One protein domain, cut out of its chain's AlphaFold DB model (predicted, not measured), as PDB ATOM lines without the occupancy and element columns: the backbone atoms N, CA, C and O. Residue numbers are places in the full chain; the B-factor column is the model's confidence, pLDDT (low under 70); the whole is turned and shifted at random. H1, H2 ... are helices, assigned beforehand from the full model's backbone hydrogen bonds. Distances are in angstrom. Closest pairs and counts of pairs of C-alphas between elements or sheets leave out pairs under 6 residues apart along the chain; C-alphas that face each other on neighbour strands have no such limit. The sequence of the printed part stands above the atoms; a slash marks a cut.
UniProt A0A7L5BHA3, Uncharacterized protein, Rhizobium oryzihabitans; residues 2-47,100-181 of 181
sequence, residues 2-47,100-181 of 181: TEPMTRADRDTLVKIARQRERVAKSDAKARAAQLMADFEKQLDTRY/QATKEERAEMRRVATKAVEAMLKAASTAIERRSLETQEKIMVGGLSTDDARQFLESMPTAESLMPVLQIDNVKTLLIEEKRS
ATOM      1  N   THR A   2     331.654 207.884 301.647       56.44
ATOM      2  CA  THR A   2     330.831 208.666 302.578       56.44
ATOM      3  C   THR A   2     330.776 207.914 303.901       56.44
ATOM      4  O   THR A   2     330.369 206.755 303.943       56.44
ATOM      5  N   GLU A   3     331.264 208.545 304.962       61.19
ATOM      6  CA  GLU A   3     331.243 207.984 306.310       61.19
ATOM      7  C   GLU A   3     329.780 207.790 306.755       61.19
ATOM      8  O   GLU A   3     328.968 208.708 306.594       61.19
ATOM      9  N   PRO A   4     329.395 206.602 307.256       66.50
ATOM     10  CA  PRO A   4     328.026 206.353 307.688       66.50
ATOM     11  C   PRO A   4     327.679 207.231 308.897       66.50
ATOM     12  O   PRO A   4     328.422 207.290 309.875       66.50
ATOM     13  N   MET A   5     326.528 207.900 308.828       75.19
ATOM     14  CA  MET A   5     326.067 208.855 309.838       75.19
ATOM     15  C   MET A   5     325.971 208.210 311.228       75.19
ATOM     16  O   MET A   5     325.304 207.183 311.409       75.19
ATOM     17  N   THR A   6     326.592 208.827 312.238       84.38
ATOM     18  CA  THR A   6     326.541 208.293 313.602       84.38
ATOM     19  C   THR A   6     325.166 208.527 314.240       84.38
ATOM     20  O   THR A   6     324.323 209.290 313.762       84.38
ATOM     21  N   ARG A   7     324.896 207.862 315.369       83.06
ATOM     22  CA  ARG A   7     323.684 208.133 316.161       83.06
ATOM     23  C   ARG A   7     323.651 209.573 316.695       83.06
ATOM     24  O   ARG A   7     322.590 210.185 316.685       83.06
ATOM     25  N   ALA A   8     324.799 210.108 317.113       85.69
ATOM     26  CA  ALA A   8     324.903 211.470 317.633       85.69
ATOM     27  C   ALA A   8     324.602 212.522 316.552       85.69
ATOM     28  O   ALA A   8     323.920 213.516 316.824       85.69
ATOM     29  N   ASP A   9     325.037 212.270 315.314       82.81
ATOM     30  CA  ASP A   9     324.729 213.134 314.171       82.81
ATOM     31  C   ASP A   9     323.227 213.130 313.870       82.81
ATOM     32  O   ASP A   9     322.623 214.195 313.738       82.81
ATOM     33  N   ARG A  10     322.590 211.948 313.865       84.56
ATOM     34  CA  ARG A  10     321.131 211.822 313.695       84.56
ATOM     35  C   ARG A  10     320.357 212.593 314.762       84.56
ATOM     36  O   ARG A  10     319.457 213.363 314.425       84.56
ATOM     37  N   ASP A  11     320.728 212.442 316.032       86.94
ATOM     38  CA  ASP A  11     320.077 213.151 317.139       86.94
ATOM     39  C   ASP A  11     320.227 214.676 317.003       86.94
ATOM     40  O   ASP A  11     319.290 215.434 317.279       86.94
ATOM     41  N   THR A  12     321.391 215.141 316.545       88.75
ATOM     42  CA  THR A  12     321.657 216.563 316.285       88.75
ATOM     43  C   THR A  12     320.809 217.082 315.123       88.75
ATOM     44  O   THR A  12     320.162 218.123 315.249       88.75
ATOM     45  N   LEU A  13     320.734 216.343 314.016       85.75
ATOM     46  CA  LEU A  13     319.946 216.727 312.842       85.75
ATOM     47  C   LEU A  13     318.442 216.771 313.139       85.75
ATOM     48  O   LEU A  13     317.767 217.711 312.722       85.75
ATOM     49  N   VAL A  14     317.918 215.828 313.928       88.06
ATOM     50  CA  VAL A  14     316.518 215.856 314.389       88.06
ATOM     51  C   VAL A  14     316.233 217.107 315.228       88.06
ATOM     52  O   VAL A  14     315.192 217.746 315.055       88.06
ATOM     53  N   LYS A  15     317.156 217.507 316.117       91.00
ATOM     54  CA  LYS A  15     317.019 218.757 316.886       91.00
ATOM     55  C   LYS A  15     316.990 219.978 315.968       91.00
ATOM     56  O   LYS A  15     316.125 220.837 316.143       91.00
ATOM     57  N   ILE A  16     317.882 220.031 314.980       90.06
ATOM     58  CA  ILE A  16     317.932 221.120 313.995       90.06
ATOM     59  C   ILE A  16     316.626 221.182 313.192       90.06
ATOM     60  O   ILE A  16     316.065 222.268 313.055       90.06
ATOM     61  N   ALA A  17     316.099 220.045 312.726       88.81
ATOM     62  CA  ALA A  17     314.831 219.982 311.992       88.81
ATOM     63  C   ALA A  17     313.675 220.592 312.804       88.81
ATOM     64  O   ALA A  17     312.977 221.484 312.325       88.81
ATOM     65  N   ARG A  18     313.545 220.203 314.080       90.81
ATOM     66  CA  ARG A  18     312.537 220.763 314.999       90.81
ATOM     67  C   ARG A  18     312.723 222.258 315.243       90.81
ATOM     68  O   ARG A  18     311.749 222.988 315.407       90.81
ATOM     69  N   GLN A  19     313.964 222.733 315.306       93.50
ATOM     70  CA  GLN A  19     314.236 224.155 315.496       93.50
ATOM     71  C   GLN A  19     313.888 224.965 314.241       93.50
ATOM     72  O   GLN A  19     313.247 226.008 314.367       93.50
ATOM     73  N   ARG A  20     314.206 224.456 313.044       91.19
ATOM     74  CA  ARG A  20     313.788 225.061 311.770       91.19
ATOM     75  C   ARG A  20     312.269 225.091 311.621       91.19
ATOM     76  O   ARG A  20     311.734 226.103 311.193       91.19
ATOM     77  N   GLU A  21     311.567 224.038 312.033       93.31
ATOM     78  CA  GLU A  21     310.098 224.010 312.068       93.31
ATOM     79  C   GLU A  21     309.517 225.143 312.927       93.31
ATOM     80  O   GLU A  21     308.593 225.841 312.508       93.31
ATOM     81  N   ARG A  22     310.074 225.366 314.125       94.44
ATOM     82  CA  ARG A  22     309.643 226.462 315.009       94.44
ATOM     83  C   ARG A  22     309.879 227.830 314.377       94.44
ATOM     84  O   ARG A  22     308.994 228.678 314.467       94.44
ATOM     85  N   VAL A  23     311.038 228.027 313.745       94.19
ATOM     86  CA  VAL A  23     311.366 229.270 313.030       94.19
ATOM     87  C   VAL A  23     310.386 229.487 311.880       94.19
ATOM     88  O   VAL A  23     309.708 230.504 311.863       94.19
ATOM     89  N   ALA A  24     310.183 228.491 311.017       93.19
ATOM     90  CA  ALA A  24     309.261 228.601 309.889       93.19
ATOM     91  C   ALA A  24     307.811 228.894 310.327       93.19
ATOM     92  O   ALA A  24     307.121 229.694 309.697       93.19
ATOM     93  N   LYS A  25     307.340 228.309 311.438       95.06
ATOM     94  CA  LYS A  25     306.028 228.654 312.018       95.06
ATOM     95  C   LYS A  25     305.980 230.083 312.563       95.06
ATOM     96  O   LYS A  25     304.939 230.731 312.474       95.06
ATOM     97  N   SER A  26     307.075 230.576 313.140       96.94
ATOM     98  CA  SER A  26     307.191 231.979 313.551       96.94
ATOM     99  C   SER A  26     307.143 232.916 312.342       96.94
ATOM    100  O   SER A  26     306.398 233.895 312.361       96.94
ATOM    101  N   ASP A  27     307.850 232.575 311.268       95.50
ATOM    102  CA  ASP A  27     307.863 233.346 310.023       95.50
ATOM    103  C   ASP A  27     306.480 233.366 309.363       95.50
ATOM    104  O   ASP A  27     306.032 234.411 308.899       95.50
ATOM    105  N   ALA A  28     305.746 232.247 309.393       96.38
ATOM    106  CA  ALA A  28     304.361 232.188 308.926       96.38
ATOM    107  C   ALA A  28     303.446 233.136 309.724       96.38
ATOM    108  O   ALA A  28     302.632 233.853 309.144       96.38
ATOM    109  N   LYS A  29     303.611 233.219 311.051       97.69
ATOM    110  CA  LYS A  29     302.868 234.183 311.886       97.69
ATOM    111  C   LYS A  29     303.241 235.631 311.568       97.69
ATOM    112  O   LYS A  29     302.352 236.472 311.459       97.69
ATOM    113  N   ALA A  30     304.529 235.922 311.393       97.06
ATOM    114  CA  ALA A  30     304.990 237.247 310.983       97.06
ATOM    115  C   ALA A  30     304.412 237.631 309.612       97.06
ATOM    116  O   ALA A  30     303.916 238.743 309.427       97.06
ATOM    117  N   ARG A  31     304.380 236.680 308.672       97.00
ATOM    118  CA  ARG A  31     303.770 236.865 307.356       97.00
ATOM    119  C   ARG A  31     302.267 237.104 307.447       97.00
ATOM    120  O   ARG A  31     301.777 237.995 306.764       97.00
ATOM    121  N   ALA A  32     301.545 236.381 308.301       97.06
ATOM    122  CA  ALA A  32     300.121 236.616 308.544       97.06
ATOM    123  C   ALA A  32     299.849 238.064 308.987       97.06
ATOM    124  O   ALA A  32     298.980 238.738 308.432       97.06
ATOM    125  N   ALA A  33     300.641 238.569 309.940       97.31
ATOM    126  CA  ALA A  33     300.544 239.951 310.401       97.31
ATOM    127  C   ALA A  33     300.863 240.954 309.278       97.31
ATOM    128  O   ALA A  33     300.138 241.934 309.106       97.31
ATOM    129  N   GLN A  34     301.894 240.677 308.475       96.69
ATOM    130  CA  GLN A  34     302.260 241.507 307.327       96.69
ATOM    131  C   GLN A  34     301.148 241.554 306.270       96.69
ATOM    132  O   GLN A  34     300.812 242.631 305.786       96.69
ATOM    133  N   LEU A  35     300.539 240.410 305.943       96.94
ATOM    134  CA  LEU A  35     299.432 240.331 304.986       96.94
ATOM    135  C   LEU A  35     298.233 241.165 305.437       96.94
ATOM    136  O   LEU A  35     297.660 241.886 304.625       96.94
ATOM    137  N   MET A  36     297.881 241.110 306.726       97.25
ATOM    138  CA  MET A  36     296.814 241.954 307.266       97.25
ATOM    139  C   MET A  36     297.182 243.437 307.218       97.25
ATOM    140  O   MET A  36     296.359 244.246 306.801       97.25
ATOM    141  N   ALA A  37     298.413 243.804 307.577       95.06
ATOM    142  CA  ALA A  37     298.862 245.193 307.504       95.06
ATOM    143  C   ALA A  37     298.823 245.741 306.066       95.06
ATOM    144  O   ALA A  37     298.375 246.865 305.837       95.06
ATOM    145  N   ASP A  38     299.256 244.952 305.083       93.50
ATOM    146  CA  ASP A  38     299.220 245.354 303.677       93.50
ATOM    147  C   ASP A  38     297.797 245.372 303.112       93.50
ATOM    148  O   ASP A  38     297.481 246.204 302.263       93.50
ATOM    149  N   PHE A  39     296.909 244.506 303.602       93.19
ATOM    150  CA  PHE A  39     295.489 244.566 303.271       93.19
ATOM    151  C   PHE A  39     294.818 245.832 303.829       93.19
ATOM    152  O   PHE A  39     294.068 246.488 303.109       93.19
ATOM    153  N   GLU A  40     295.127 246.236 305.066       90.94
ATOM    154  CA  GLU A  40     294.633 247.505 305.623       90.94
ATOM    155  C   GLU A  40     295.115 248.707 304.803       90.94
ATOM    156  O   GLU A  40     294.318 249.586 304.485       90.94
ATOM    157  N   LYS A  41     296.381 248.715 304.358       90.00
ATOM    158  CA  LYS A  41     296.875 249.754 303.436       90.00
ATOM    159  C   LYS A  41     296.068 249.789 302.141       90.00
ATOM    160  O   LYS A  41     295.696 250.868 301.699       90.00
ATOM    161  N   GLN A  42     295.764 248.628 301.553       88.69
ATOM    162  CA  GLN A  42     294.926 248.552 300.350       88.69
ATOM    163  C   GLN A  42     293.500 249.074 300.595       88.69
ATOM    164  O   GLN A  42     292.922 249.693 299.700       88.69
ATOM    165  N   LEU A  43     292.926 248.836 301.781       84.50
ATOM    166  CA  LEU A  43     291.621 249.382 302.177       84.50
ATOM    167  C   LEU A  43     291.655 250.902 302.376       84.50
ATOM    168  O   LEU A  43     290.655 251.572 302.111       84.50
ATOM    169  N   ASP A  44     292.778 251.437 302.848       82.06
ATOM    170  CA  ASP A  44     292.978 252.866 303.086       82.06
ATOM    171  C   ASP A  44     293.424 253.651 301.857       82.06
ATOM    172  O   ASP A  44     293.382 254.882 301.888       82.06
ATOM    173  N   THR A  45     293.794 252.979 300.764       80.88
ATOM    174  CA  THR A  45     294.161 253.647 299.514       80.88
ATOM    175  C   THR A  45     293.027 254.555 299.039       80.88
ATOM    176  O   THR A  45     291.946 254.092 298.656       80.88
ATOM    177  N   ARG A  46     293.306 255.865 299.029       72.31
ATOM    178  CA  ARG A  46     292.424 256.909 298.504       72.31
ATOM    179  C   ARG A  46     292.886 257.369 297.133       72.31
ATOM    180  O   ARG A  46     294.074 257.619 296.941       72.31
ATOM    181  N   TYR A  47     291.931 257.496 296.217       75.00
ATOM    182  CA  TYR A  47     292.165 258.010 294.874       75.00
ATOM    183  C   TYR A  47     291.481 259.361 294.757       75.00
ATOM    184  O   TYR A  47     290.263 259.456 294.916       75.00
ATOM    185  N   GLN A 100     285.646 252.693 299.444       53.91
ATOM    186  CA  GLN A 100     285.803 253.885 300.286       53.91
ATOM    187  C   GLN A 100     284.481 254.351 300.927       53.91
ATOM    188  O   GLN A 100     284.499 255.240 301.772       53.91
ATOM    189  N   ALA A 101     283.341 253.758 300.554       57.47
ATOM    190  CA  ALA A 101     282.034 254.387 300.719       57.47
ATOM    191  C   ALA A 101     281.336 254.134 302.067       57.47
ATOM    192  O   ALA A 101     280.560 254.990 302.487       57.47
ATOM    193  N   THR A 102     281.577 253.018 302.770       67.75
ATOM    194  CA  THR A 102     280.879 252.741 304.045       67.75
ATOM    195  C   THR A 102     281.747 252.016 305.078       67.75
ATOM    196  O   THR A 102     282.611 251.197 304.750       67.75
ATOM    197  N   LYS A 103     281.536 252.326 306.366       78.69
ATOM    198  CA  LYS A 103     282.254 251.680 307.482       78.69
ATOM    199  C   LYS A 103     281.916 250.189 307.560       78.69
ATOM    200  O   LYS A 103     282.777 249.381 307.902       78.69
ATOM    201  N   GLU A 104     280.685 249.847 307.205       81.62
ATOM    202  CA  GLU A 104     280.099 248.513 307.231       81.62
ATOM    203  C   GLU A 104     280.760 247.599 306.192       81.62
ATOM    204  O   GLU A 104     281.210 246.506 306.534       81.62
ATOM    205  N   GLU A 105     280.919 248.058 304.945       79.69
ATOM    206  CA  GLU A 105     281.616 247.284 303.908       79.69
ATOM    207  C   GLU A 105     283.088 247.056 304.261       79.69
ATOM    208  O   GLU A 105     283.613 245.963 304.050       79.69
ATOM    209  N   ARG A 106     283.762 248.056 304.841       83.94
ATOM    210  CA  ARG A 106     285.155 247.914 305.291       83.94
ATOM    211  C   ARG A 106     285.289 246.908 306.432       83.94
ATOM    212  O   ARG A 106     286.226 246.111 306.430       83.94
ATOM    213  N   ALA A 107     284.366 246.933 307.391       89.19
ATOM    214  CA  ALA A 107     284.336 245.968 308.485       89.19
ATOM    215  C   ALA A 107     284.135 244.540 307.961       89.19
ATOM    216  O   ALA A 107     284.834 243.620 308.387       89.19
ATOM    217  N   GLU A 108     283.245 244.370 306.987       89.44
ATOM    218  CA  GLU A 108     282.967 243.072 306.387       89.44
ATOM    219  C   GLU A 108     284.149 242.547 305.554       89.44
ATOM    220  O   GLU A 108     284.563 241.397 305.702       89.44
ATOM    221  N   MET A 109     284.776 243.410 304.751       90.38
ATOM    222  CA  MET A 109     286.004 243.080 304.019       90.38
ATOM    223  C   MET A 109     287.137 242.672 304.970       90.38
ATOM    224  O   MET A 109     287.828 241.687 304.713       90.38
ATOM    225  N   ARG A 110     287.302 243.379 306.097       93.31
ATOM    226  CA  ARG A 110     288.271 243.014 307.139       93.31
ATOM    227  C   ARG A 110     287.960 241.650 307.744       93.31
ATOM    228  O   ARG A 110     288.870 240.846 307.898       93.31
ATOM    229  N   ARG A 111     286.690 241.353 308.036       95.19
ATOM    230  CA  ARG A 111     286.271 240.046 308.565       95.19
ATOM    231  C   ARG A 111     286.663 238.908 307.623       95.19
ATOM    232  O   ARG A 111     287.211 237.905 308.078       95.19
ATOM    233  N   VAL A 112     286.370 239.045 306.330       94.31
ATOM    234  CA  VAL A 112     286.705 238.020 305.327       94.31
ATOM    235  C   VAL A 112     288.219 237.892 305.162       94.31
ATOM    236  O   VAL A 112     288.733 236.775 305.145       94.31
ATOM    237  N   ALA A 113     288.952 239.008 305.120       95.00
ATOM    238  CA  ALA A 113     290.411 238.991 305.039       95.00
ATOM    239  C   ALA A 113     291.056 238.289 306.241       95.00
ATOM    240  O   ALA A 113     291.897 237.413 306.047       95.00
ATOM    241  N   THR A 114     290.616 238.594 307.467       97.25
ATOM    242  CA  THR A 114     291.095 237.921 308.682       97.25
ATOM    243  C   THR A 114     290.879 236.414 308.591       97.25
ATOM    244  O   THR A 114     291.830 235.655 308.764       97.25
ATOM    245  N   LYS A 115     289.666 235.968 308.233       97.19
ATOM    246  CA  LYS A 115     289.370 234.536 308.055       97.19
ATOM    247  C   LYS A 115     290.272 233.886 307.003       97.19
ATOM    248  O   LYS A 115     290.769 232.783 307.218       97.19
ATOM    249  N   ALA A 116     290.501 234.561 305.876       96.00
ATOM    250  CA  ALA A 116     291.358 234.056 304.809       96.00
ATOM    251  C   ALA A 116     292.820 233.919 305.268       96.00
ATOM    252  O   ALA A 116     293.434 232.873 305.055       96.00
ATOM    253  N   VAL A 117     293.368 234.930 305.951       97.12
ATOM    254  CA  VAL A 117     294.737 234.890 306.489       97.12
ATOM    255  C   VAL A 117     294.882 233.823 307.574       97.12
ATOM    256  O   VAL A 117     295.880 233.104 307.587       97.12
ATOM    257  N   GLU A 118     293.893 233.665 308.455       97.50
ATOM    258  CA  GLU A 118     293.881 232.600 309.467       97.50
ATOM    259  C   GLU A 118     293.875 231.208 308.826       97.50
ATOM    260  O   GLU A 118     294.630 230.324 309.247       97.50
ATOM    261  N   ALA A 119     293.077 231.012 307.772       96.81
ATOM    262  CA  ALA A 119     293.054 229.764 307.018       96.81
ATOM    263  C   ALA A 119     294.408 229.481 306.344       96.81
ATOM    264  O   ALA A 119     294.923 228.365 306.459       96.81
ATOM    265  N   MET A 120     295.023 230.491 305.717       96.19
ATOM    266  CA  MET A 120     296.366 230.390 305.133       96.19
ATOM    267  C   MET A 120     297.417 230.039 306.190       96.19
ATOM    268  O   MET A 120     298.213 229.127 305.983       96.19
ATOM    269  N   LEU A 121     297.394 230.704 307.349       97.75
ATOM    270  CA  LEU A 121     298.329 230.444 308.445       97.75
ATOM    271  C   LEU A 121     298.199 229.014 308.975       97.75
ATOM    272  O   LEU A 121     299.206 228.344 309.226       97.75
ATOM    273  N   LYS A 122     296.964 228.532 309.143       97.69
ATOM    274  CA  LYS A 122     296.702 227.162 309.588       97.69
ATOM    275  C   LYS A 122     297.228 226.152 308.571       97.69
ATOM    276  O   LYS A 122     297.956 225.239 308.953       97.69
ATOM    277  N   ALA A 123     296.925 226.350 307.287       95.69
ATOM    278  CA  ALA A 123     297.410 225.490 306.211       95.69
ATOM    279  C   ALA A 123     298.946 225.483 306.128       95.69
ATOM    280  O   ALA A 123     299.554 224.414 306.067       95.69
ATOM    281  N   ALA A 124     299.577 226.659 306.211       95.31
ATOM    282  CA  ALA A 124     301.027 226.811 306.213       95.31
ATOM    283  C   ALA A 124     301.675 226.084 307.400       95.31
ATOM    284  O   ALA A 124     302.628 225.328 307.222       95.31
ATOM    285  N   SER A 125     301.119 226.249 308.604       95.12
ATOM    286  CA  SER A 125     301.615 225.585 309.815       95.12
ATOM    287  C   SER A 125     301.551 224.062 309.684       95.12
ATOM    288  O   SER A 125     302.537 223.384 309.966       95.12
ATOM    289  N   THR A 126     300.436 223.525 309.179       96.25
ATOM    290  CA  THR A 126     300.291 222.084 308.927       96.25
ATOM    291  C   THR A 126     301.274 221.579 307.868       96.25
ATOM    292  O   THR A 126     301.837 220.497 308.027       96.25
ATOM    293  N   ALA A 127     301.513 222.342 306.797       93.69
ATOM    294  CA  ALA A 127     302.482 221.971 305.765       93.69
ATOM    295  C   ALA A 127     303.921 221.930 306.314       93.69
ATOM    296  O   ALA A 127     304.658 220.981 306.045       93.69
ATOM    297  N   ILE A 128     304.297 222.919 307.132       93.38
ATOM    298  CA  ILE A 128     305.597 222.988 307.814       93.38
ATOM    299  C   ILE A 128     305.778 221.801 308.769       93.38
ATOM    300  O   ILE A 128     306.818 221.142 308.749       93.38
ATOM    301  N   GLU A 129     304.764 221.495 309.579       93.81
ATOM    302  CA  GLU A 129     304.788 220.371 310.523       93.81
ATOM    303  C   GLU A 129     304.934 219.030 309.806       93.81
ATOM    304  O   GLU A 129     305.785 218.220 310.176       93.81
ATOM    305  N   ARG A 130     304.167 218.818 308.730       93.19
ATOM    306  CA  ARG A 130     304.267 217.606 307.911       93.19
ATOM    307  C   ARG A 130     305.669 217.448 307.329       93.19
ATOM    308  O   ARG A 130     306.255 216.374 307.438       93.19
ATOM    309  N   ARG A 131     306.243 218.523 306.779       89.00
ATOM    310  CA  ARG A 131     307.589 218.482 306.197       89.00
ATOM    311  C   ARG A 131     308.670 218.203 307.242       89.00
ATOM    312  O   ARG A 131     309.604 217.442 306.979       89.00
ATOM    313  N   SER A 132     308.546 218.796 308.427       90.31
ATOM    314  CA  SER A 132     309.441 218.529 309.557       90.31
ATOM    315  C   SER A 132     309.376 217.065 309.991       90.31
ATOM    316  O   SER A 132     310.420 216.444 310.195       90.31
ATOM    317  N   LEU A 133     308.173 216.487 310.080       91.75
ATOM    318  CA  LEU A 133     307.990 215.082 310.440       91.75
ATOM    319  C   LEU A 133     308.621 214.141 309.405       91.75
ATOM    320  O   LEU A 133     309.448 213.311 309.776       91.75
ATOM    321  N   GLU A 134     308.334 214.338 308.114       88.62
ATOM    322  CA  GLU A 134     308.949 213.570 307.017       88.62
ATOM    323  C   GLU A 134     310.484 213.627 307.070       88.62
ATOM    324  O   GLU A 134     311.175 212.640 306.809       88.62
ATOM    325  N   THR A 135     311.036 214.791 307.420       85.00
ATOM    326  CA  THR A 135     312.485 214.979 307.572       85.00
ATOM    327  C   THR A 135     313.028 214.146 308.732       85.00
ATOM    328  O   THR A 135     314.031 213.451 308.579       85.00
ATOM    329  N   GLN A 136     312.362 214.188 309.889       88.06
ATOM    330  CA  GLN A 136     312.763 213.428 311.074       88.06
ATOM    331  C   GLN A 136     312.706 211.914 310.826       88.06
ATOM    332  O   GLN A 136     313.645 211.207 311.193       88.06
ATOM    333  N   GLU A 137     311.658 211.424 310.160       88.31
ATOM    334  CA  GLU A 137     311.513 210.010 309.792       88.31
ATOM    335  C   GLU A 137     312.670 209.538 308.902       88.31
ATOM    336  O   GLU A 137     313.313 208.527 309.198       88.31
ATOM    337  N   LYS A 138     313.009 210.303 307.858       82.19
ATOM    338  CA  LYS A 138     314.108 209.949 306.948       82.19
ATOM    339  C   LYS A 138     315.474 209.939 307.635       82.19
ATOM    340  O   LYS A 138     316.276 209.043 307.369       82.19
ATOM    341  N   ILE A 139     315.734 210.895 308.534       82.88
ATOM    342  CA  ILE A 139     316.969 210.920 309.338       82.88
ATOM    343  C   ILE A 139     317.041 209.675 310.236       82.88
ATOM    344  O   ILE A 139     318.095 209.049 310.357       82.88
ATOM    345  N   MET A 140     315.922 209.284 310.853       81.44
ATOM    346  CA  MET A 140     315.874 208.142 311.769       81.44
ATOM    347  C   MET A 140     316.098 206.792 311.082       81.44
ATOM    348  O   MET A 140     316.850 205.973 311.617       81.44
ATOM    349  N   VAL A 141     315.498 206.573 309.906       80.31
ATOM    350  CA  VAL A 141     315.615 205.319 309.134       80.31
ATOM    351  C   VAL A 141     317.047 205.090 308.609       80.31
ATOM    352  O   VAL A 141     317.368 204.005 308.137       80.31
ATOM    353  N   GLY A 142     317.950 206.071 308.752       65.38
ATOM    354  CA  GLY A 142     319.361 205.941 308.371       65.38
ATOM    355  C   GLY A 142     319.587 205.943 306.857       65.38
ATOM    356  O   GLY A 142     320.661 205.565 306.405       65.38
ATOM    357  N   GLY A 143     318.580 206.356 306.081       60.03
ATOM    358  CA  GLY A 143     318.605 206.339 304.615       60.03
ATOM    359  C   GLY A 143     319.197 207.590 303.961       60.03
ATOM    360  O   GLY A 143     319.195 207.671 302.739       60.03
ATOM    361  N   LEU A 144     319.662 208.571 304.738       65.25
ATOM    362  CA  LEU A 144     320.237 209.816 304.220       65.25
ATOM    363  C   LEU A 144     321.745 209.835 304.465       65.25
ATOM    364  O   LEU A 144     322.193 209.536 305.570       65.25
ATOM    365  N   SER A 145     322.527 210.235 303.466       68.88
ATOM    366  CA  SER A 145     323.881 210.732 303.713       68.88
ATOM    367  C   SER A 145     323.825 212.112 304.392       68.88
ATOM    368  O   SER A 145     322.773 212.755 304.452       68.88
ATOM    369  N   THR A 146     324.953 212.598 304.915       68.00
ATOM    370  CA  THR A 146     325.049 213.947 305.508       68.00
ATOM    371  C   THR A 146     324.629 215.048 304.526       68.00
ATOM    372  O   THR A 146     323.990 216.021 304.932       68.00
ATOM    373  N   ASP A 147     324.931 214.878 303.237       70.81
ATOM    374  CA  ASP A 147     324.559 215.836 302.194       70.81
ATOM    375  C   ASP A 147     323.059 215.786 301.888       70.81
ATOM    376  O   ASP A 147     322.417 216.837 301.814       70.81
ATOM    377  N   ASP A 148     322.464 214.589 301.837       69.38
ATOM    378  CA  ASP A 148     321.017 214.453 301.636       69.38
ATOM    379  C   ASP A 148     320.236 215.064 302.808       69.38
ATOM    380  O   ASP A 148     319.221 215.735 302.614       69.38
ATOM    381  N   ALA A 149     320.725 214.887 304.041       68.12
ATOM    382  CA  ALA A 149     320.127 215.500 305.221       68.12
ATOM    383  C   ALA A 149     320.186 217.036 305.156       68.12
ATOM    384  O   ALA A 149     319.204 217.703 305.488       68.12
ATOM    385  N   ARG A 150     321.303 217.612 304.689       72.50
ATOM    386  CA  ARG A 150     321.447 219.066 304.527       72.50
ATOM    387  C   ARG A 150     320.488 219.613 303.469       72.50
ATOM    388  O   ARG A 150     319.748 220.553 303.758       72.50
ATOM    389  N   GLN A 151     320.444 218.990 302.294       77.75
ATOM    390  CA  GLN A 151     319.582 219.418 301.192       77.75
ATOM    391  C   GLN A 151     318.095 219.326 301.572       77.75
ATOM    392  O   GLN A 151     317.289 220.198 301.245       77.75
ATOM    393  N   PHE A 152     317.723 218.305 302.347       70.44
ATOM    394  CA  PHE A 152     316.354 218.156 302.825       70.44
ATOM    395  C   PHE A 152     315.987 219.205 303.882       70.44
ATOM    396  O   PHE A 152     314.894 219.770 303.825       70.44
ATOM    397  N   LEU A 153     316.909 219.534 304.794       72.19
ATOM    398  CA  LEU A 153     316.721 220.623 305.757       72.19
ATOM    399  C   LEU A 153     316.540 221.986 305.066       72.19
ATOM    400  O   LEU A 153     315.858 222.855 305.614       72.19
ATOM    401  N   GLU A 154     317.158 222.197 303.903       80.06
ATOM    402  CA  GLU A 154     317.021 223.414 303.084       80.06
ATOM    403  C   GLU A 154     315.727 223.444 302.256       80.06
ATOM    404  O   GLU A 154     315.229 224.519 301.944       80.06
ATOM    405  N   SER A 155     315.119 222.287 301.980       80.31
ATOM    406  CA  SER A 155     313.859 222.165 301.224       80.31
ATOM    407  C   SER A 155     312.587 222.545 302.004       80.31
ATOM    408  O   SER A 155     311.472 222.257 301.564       80.31
ATOM    409  N   MET A 156     312.737 223.133 303.192       78.62
ATOM    410  CA  MET A 156     311.614 223.613 303.993       78.62
ATOM    411  C   MET A 156     310.857 224.713 303.232       78.62
ATOM    412  O   MET A 156     311.485 225.661 302.758       78.62
ATOM    413  N   PRO A 157     309.521 224.622 303.113       81.25
ATOM    414  CA  PRO A 157     308.745 225.651 302.435       81.25
ATOM    415  C   PRO A 157     308.847 226.982 303.189       81.25
ATOM    416  O   PRO A 157     308.847 227.017 304.421       81.25
ATOM    417  N   THR A 158     308.932 228.082 302.444       86.19
ATOM    418  CA  THR A 158     308.992 229.427 303.019       86.19
ATOM    419  C   THR A 158     307.595 229.921 303.385       86.19
ATOM    420  O   THR A 158     306.592 229.532 302.786       86.19
ATOM    421  N   ALA A 159     307.516 230.830 304.359       85.19
ATOM    422  CA  ALA A 159     306.249 231.465 304.720       85.19
ATOM    423  C   ALA A 159     305.605 232.191 303.524       85.19
ATOM    424  O   ALA A 159     304.389 232.171 303.376       85.19
ATOM    425  N   GLU A 160     306.412 232.794 302.649       84.38
ATOM    426  CA  GLU A 160     305.933 233.514 301.469       84.38
ATOM    427  C   GLU A 160     305.278 232.597 300.430       84.38
ATOM    428  O   GLU A 160     304.230 232.952 299.892       84.38
ATOM    429  N   SER A 161     305.838 231.406 300.182       87.88
ATOM    430  CA  SER A 161     305.245 230.464 299.225       87.88
ATOM    431  C   SER A 161     303.955 229.831 299.748       87.88
ATOM    432  O   SER A 161     303.051 229.540 298.967       87.88
ATOM    433  N   LEU A 162     303.844 229.649 301.066       89.38
ATOM    434  CA  LEU A 162     302.656 229.086 301.714       89.38
ATOM    435  C   LEU A 162     301.556 230.123 301.973       89.38
ATOM    436  O   LEU A 162     300.391 229.758 302.120       89.38
ATOM    437  N   MET A 163     301.920 231.402 302.063       93.06
ATOM    438  CA  MET A 163     301.017 232.506 302.387       93.06
ATOM    439  C   MET A 163     301.178 233.632 301.351       93.06
ATOM    440  O   MET A 163     301.841 234.650 301.621       93.06
ATOM    441  N   PRO A 164     300.595 233.441 300.150       90.62
ATOM    442  CA  PRO A 164     300.709 234.393 299.057       90.62
ATOM    443  C   PRO A 164     300.025 235.720 299.395       90.62
ATOM    444  O   PRO A 164     299.225 235.825 300.326       90.62
ATOM    445  N   VAL A 165     300.350 236.755 298.619       91.25
ATOM    446  CA  VAL A 165     299.808 238.103 298.827       91.25
ATOM    447  C   VAL A 165     298.280 238.096 298.759       91.25
ATOM    448  O   VAL A 165     297.687 237.621 297.788       91.25
ATOM    449  N   LEU A 166     297.643 238.684 299.773       91.62
ATOM    450  CA  LEU A 166     296.202 238.876 299.807       91.62
ATOM    451  C   LEU A 166     295.837 240.183 299.095       91.62
ATOM    452  O   LEU A 166     295.957 241.277 299.650       91.62
ATOM    453  N   GLN A 167     295.402 240.055 297.845       90.94
ATOM    454  CA  GLN A 167     294.905 241.177 297.057       90.94
ATOM    455  C   GLN A 167     293.457 241.492 297.421       90.94
ATOM    456  O   GLN A 167     292.646 240.599 297.679       90.94
ATOM    457  N   ILE A 168     293.109 242.774 297.376       86.50
ATOM    458  CA  ILE A 168     291.767 243.242 297.719       86.50
ATOM    459  C   ILE A 168     290.661 242.652 296.834       86.50
ATOM    460  O   ILE A 168     289.531 242.474 297.291       86.50
ATOM    461  N   ASP A 169     290.975 242.326 295.580       86.25
ATOM    462  CA  ASP A 169     290.023 241.715 294.654       86.25
ATOM    463  C   ASP A 169     289.749 240.245 295.006       86.25
ATOM    464  O   ASP A 169     288.612 239.796 294.876       86.25
ATOM    465  N   ASN A 170     290.721 239.531 295.584       88.19
ATOM    466  CA  ASN A 170     290.510 238.168 296.081       88.19
ATOM    467  C   ASN A 170     289.492 238.162 297.230       88.19
ATOM    468  O   ASN A 170     288.569 237.353 297.247       88.19
ATOM    469  N   VAL A 171     289.623 239.106 298.169       87.44
ATOM    470  CA  VAL A 171     288.703 239.232 299.312       87.44
ATOM    471  C   VAL A 171     287.291 239.599 298.856       87.44
ATOM    472  O   VAL A 171     286.318 239.088 299.404       87.44
ATOM    473  N   LYS A 172     287.159 240.435 297.817       85.44
ATOM    474  CA  LYS A 172     285.850 240.737 297.220       85.44
ATOM    475  C   LYS A 172     285.174 239.491 296.663       85.44
ATOM    476  O   LYS A 172     283.984 239.304 296.901       85.44
ATOM    477  N   THR A 173     285.913 238.665 295.928       88.06
ATOM    478  CA  THR A 173     285.385 237.414 295.376       88.06
ATOM    479  C   THR A 173     284.897 236.496 296.492       88.06
ATOM    480  O   THR A 173     283.742 236.082 296.462       88.06
ATOM    481  N   LEU A 174     285.712 236.295 297.535       88.88
ATOM    482  CA  LEU A 174     285.334 235.500 298.709       88.88
ATOM    483  C   LEU A 174     284.073 236.040 299.401       88.88
ATOM    484  O   LEU A 174     283.193 235.274 299.780       88.88
ATOM    485  N   LEU A 175     283.948 237.363 299.532       87.19
ATOM    486  CA  LEU A 175     282.764 237.985 300.122       87.19
ATOM    487  C   LEU A 175     281.501 237.760 299.274       87.19
ATOM    488  O   LEU A 175     280.414 237.579 299.819       87.19
ATOM    489  N   ILE A 176     281.621 237.799 297.946       86.38
ATOM    490  CA  ILE A 176     280.500 237.513 297.039       86.38
ATOM    491  C   ILE A 176     280.081 236.045 297.160       86.38
ATOM    492  O   ILE A 176     278.886 235.760 297.153       86.38
ATOM    493  N   GLU A 177     281.041 235.129 297.281       87.56
ATOM    494  CA  GLU A 177     280.788 233.699 297.473       87.56
ATOM    495  C   GLU A 177     280.096 233.417 298.815       87.56
ATOM    496  O   GLU A 177     279.056 232.762 298.811       87.56
ATOM    497  N   GLU A 178     280.576 233.987 299.931       86.19
ATOM    498  CA  GLU A 178     279.937 233.843 301.256       86.19
ATOM    499  C   GLU A 178     278.496 234.385 301.283       86.19
ATOM    500  O   GLU A 178     277.662 233.888 302.029       86.19
ATOM    501  N   LYS A 179     278.174 235.407 300.480       82.94
ATOM    502  CA  LYS A 179     276.809 235.957 300.392       82.94
ATOM    503  C   LYS A 179     275.862 235.127 299.525       82.94
ATOM    504  O   LYS A 179     274.660 235.385 299.532       82.94
ATOM    505  N   ARG A 180     276.395 234.210 298.714       79.56
ATOM    506  CA  ARG A 180     275.616 233.326 297.833       79.56
ATOM    507  C   ARG A 180     275.314 231.970 298.475       79.56
ATOM    508  O   ARG A 180     274.397 231.303 298.001       79.56
ATOM    509  N   SER A 181     276.093 231.571 299.482       67.69
ATOM    510  CA  SER A 181     275.881 230.375 300.310       67.69
ATOM    511  C   SER A 181     274.868 230.620 301.419       67.69
ATOM    512  O   SER A 181     274.062 229.703 301.675       67.69
TER     513      SER A 181
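Overview. This is residues 2 to 47 and 100 to 181 of the 181 residues of an uncharacterized protein of Rhizobium oryzihabitans (UniProt A0A7L5BHA3). Two long helices, H1 and H2, lie side by side and run opposite ways, making the long axis of the model. From the far end of H2 the chain folds back as a short helix, H3, and then runs along one side of the pair through the tiny H4, which touches both long helices, before H5 crosses H2 about perpendicular near the other end. The printed part has 128 residues with five named helices, H1 to H5 in chain order, and no named strand; the class is all helix. The whole is loose, with a radius of gyration of the C-alphas of 20.2 A, and spans 68 by 31 by 17 A, only just a rod.

Along the chain. H1, residues 7 to 44, is 55.8 A from first to last C-alpha, starting with C-alpha 7 at (323.684, 208.133, 316.161). H2, residues 103 to 140, is 55.2 A long, from C-alpha 103 at (282.254, 251.680, 307.482). H3 is residues 146 to 154, 12.6 A, and H4 is residues 159 to 162, 5.3 A. H5, residues 168 to 178, is 15.5 A long and ends with C-alpha 178 at (279.937, 233.843, 301.256).

Arrangement. H2 is the hub, touching the four other helices. H1 and H2 touch at a shallow tilt of 12 degrees, opposite ways; their closest C-alphas, of Val 14 and Gln 136, are 5.6 A apart. H2 and H3 form a helical hairpin and only just touch, with 3 pairs of C-alphas within 8 A, on residues 135 to 139 of H2 alone; the closest are those of Thr 135 and Phe 152, 6.9 A. H4 touches H1 with the C-alphas of Ala 28 and Ala 159 closest, 4.7 A, and H2 with those of Ala 124 and Leu 162, 5.3 A. H5 touches H2 on residues 109 to 113 alone, about perpendicular at 84 degrees, with the C-alphas of Ala 113 and Val 171 closest, 6.0 A. H3 and H5 are apart. In H1, H2, H3 and H5 each O i to N i+4 pair is within hydrogen-bond range; H4 is too short for such a pair.

Size, cuts and confidence. The two C-alphas farthest apart, of Glu 3 and Ala 101, are 67.9 A apart. Residues 48 to 99 are not printed, and C-alphas 47 and 100 are 9.3 A apart across this cut, which falls in the link from H1 to H2. The links H2 to H3, H3 to H4 and H4 to H5 are tight. The mean pLDDT of the printed part is 86.0; residues 2 to 4, 100 to 102, 142 to 146, 148 to 149 and 181 are under 70.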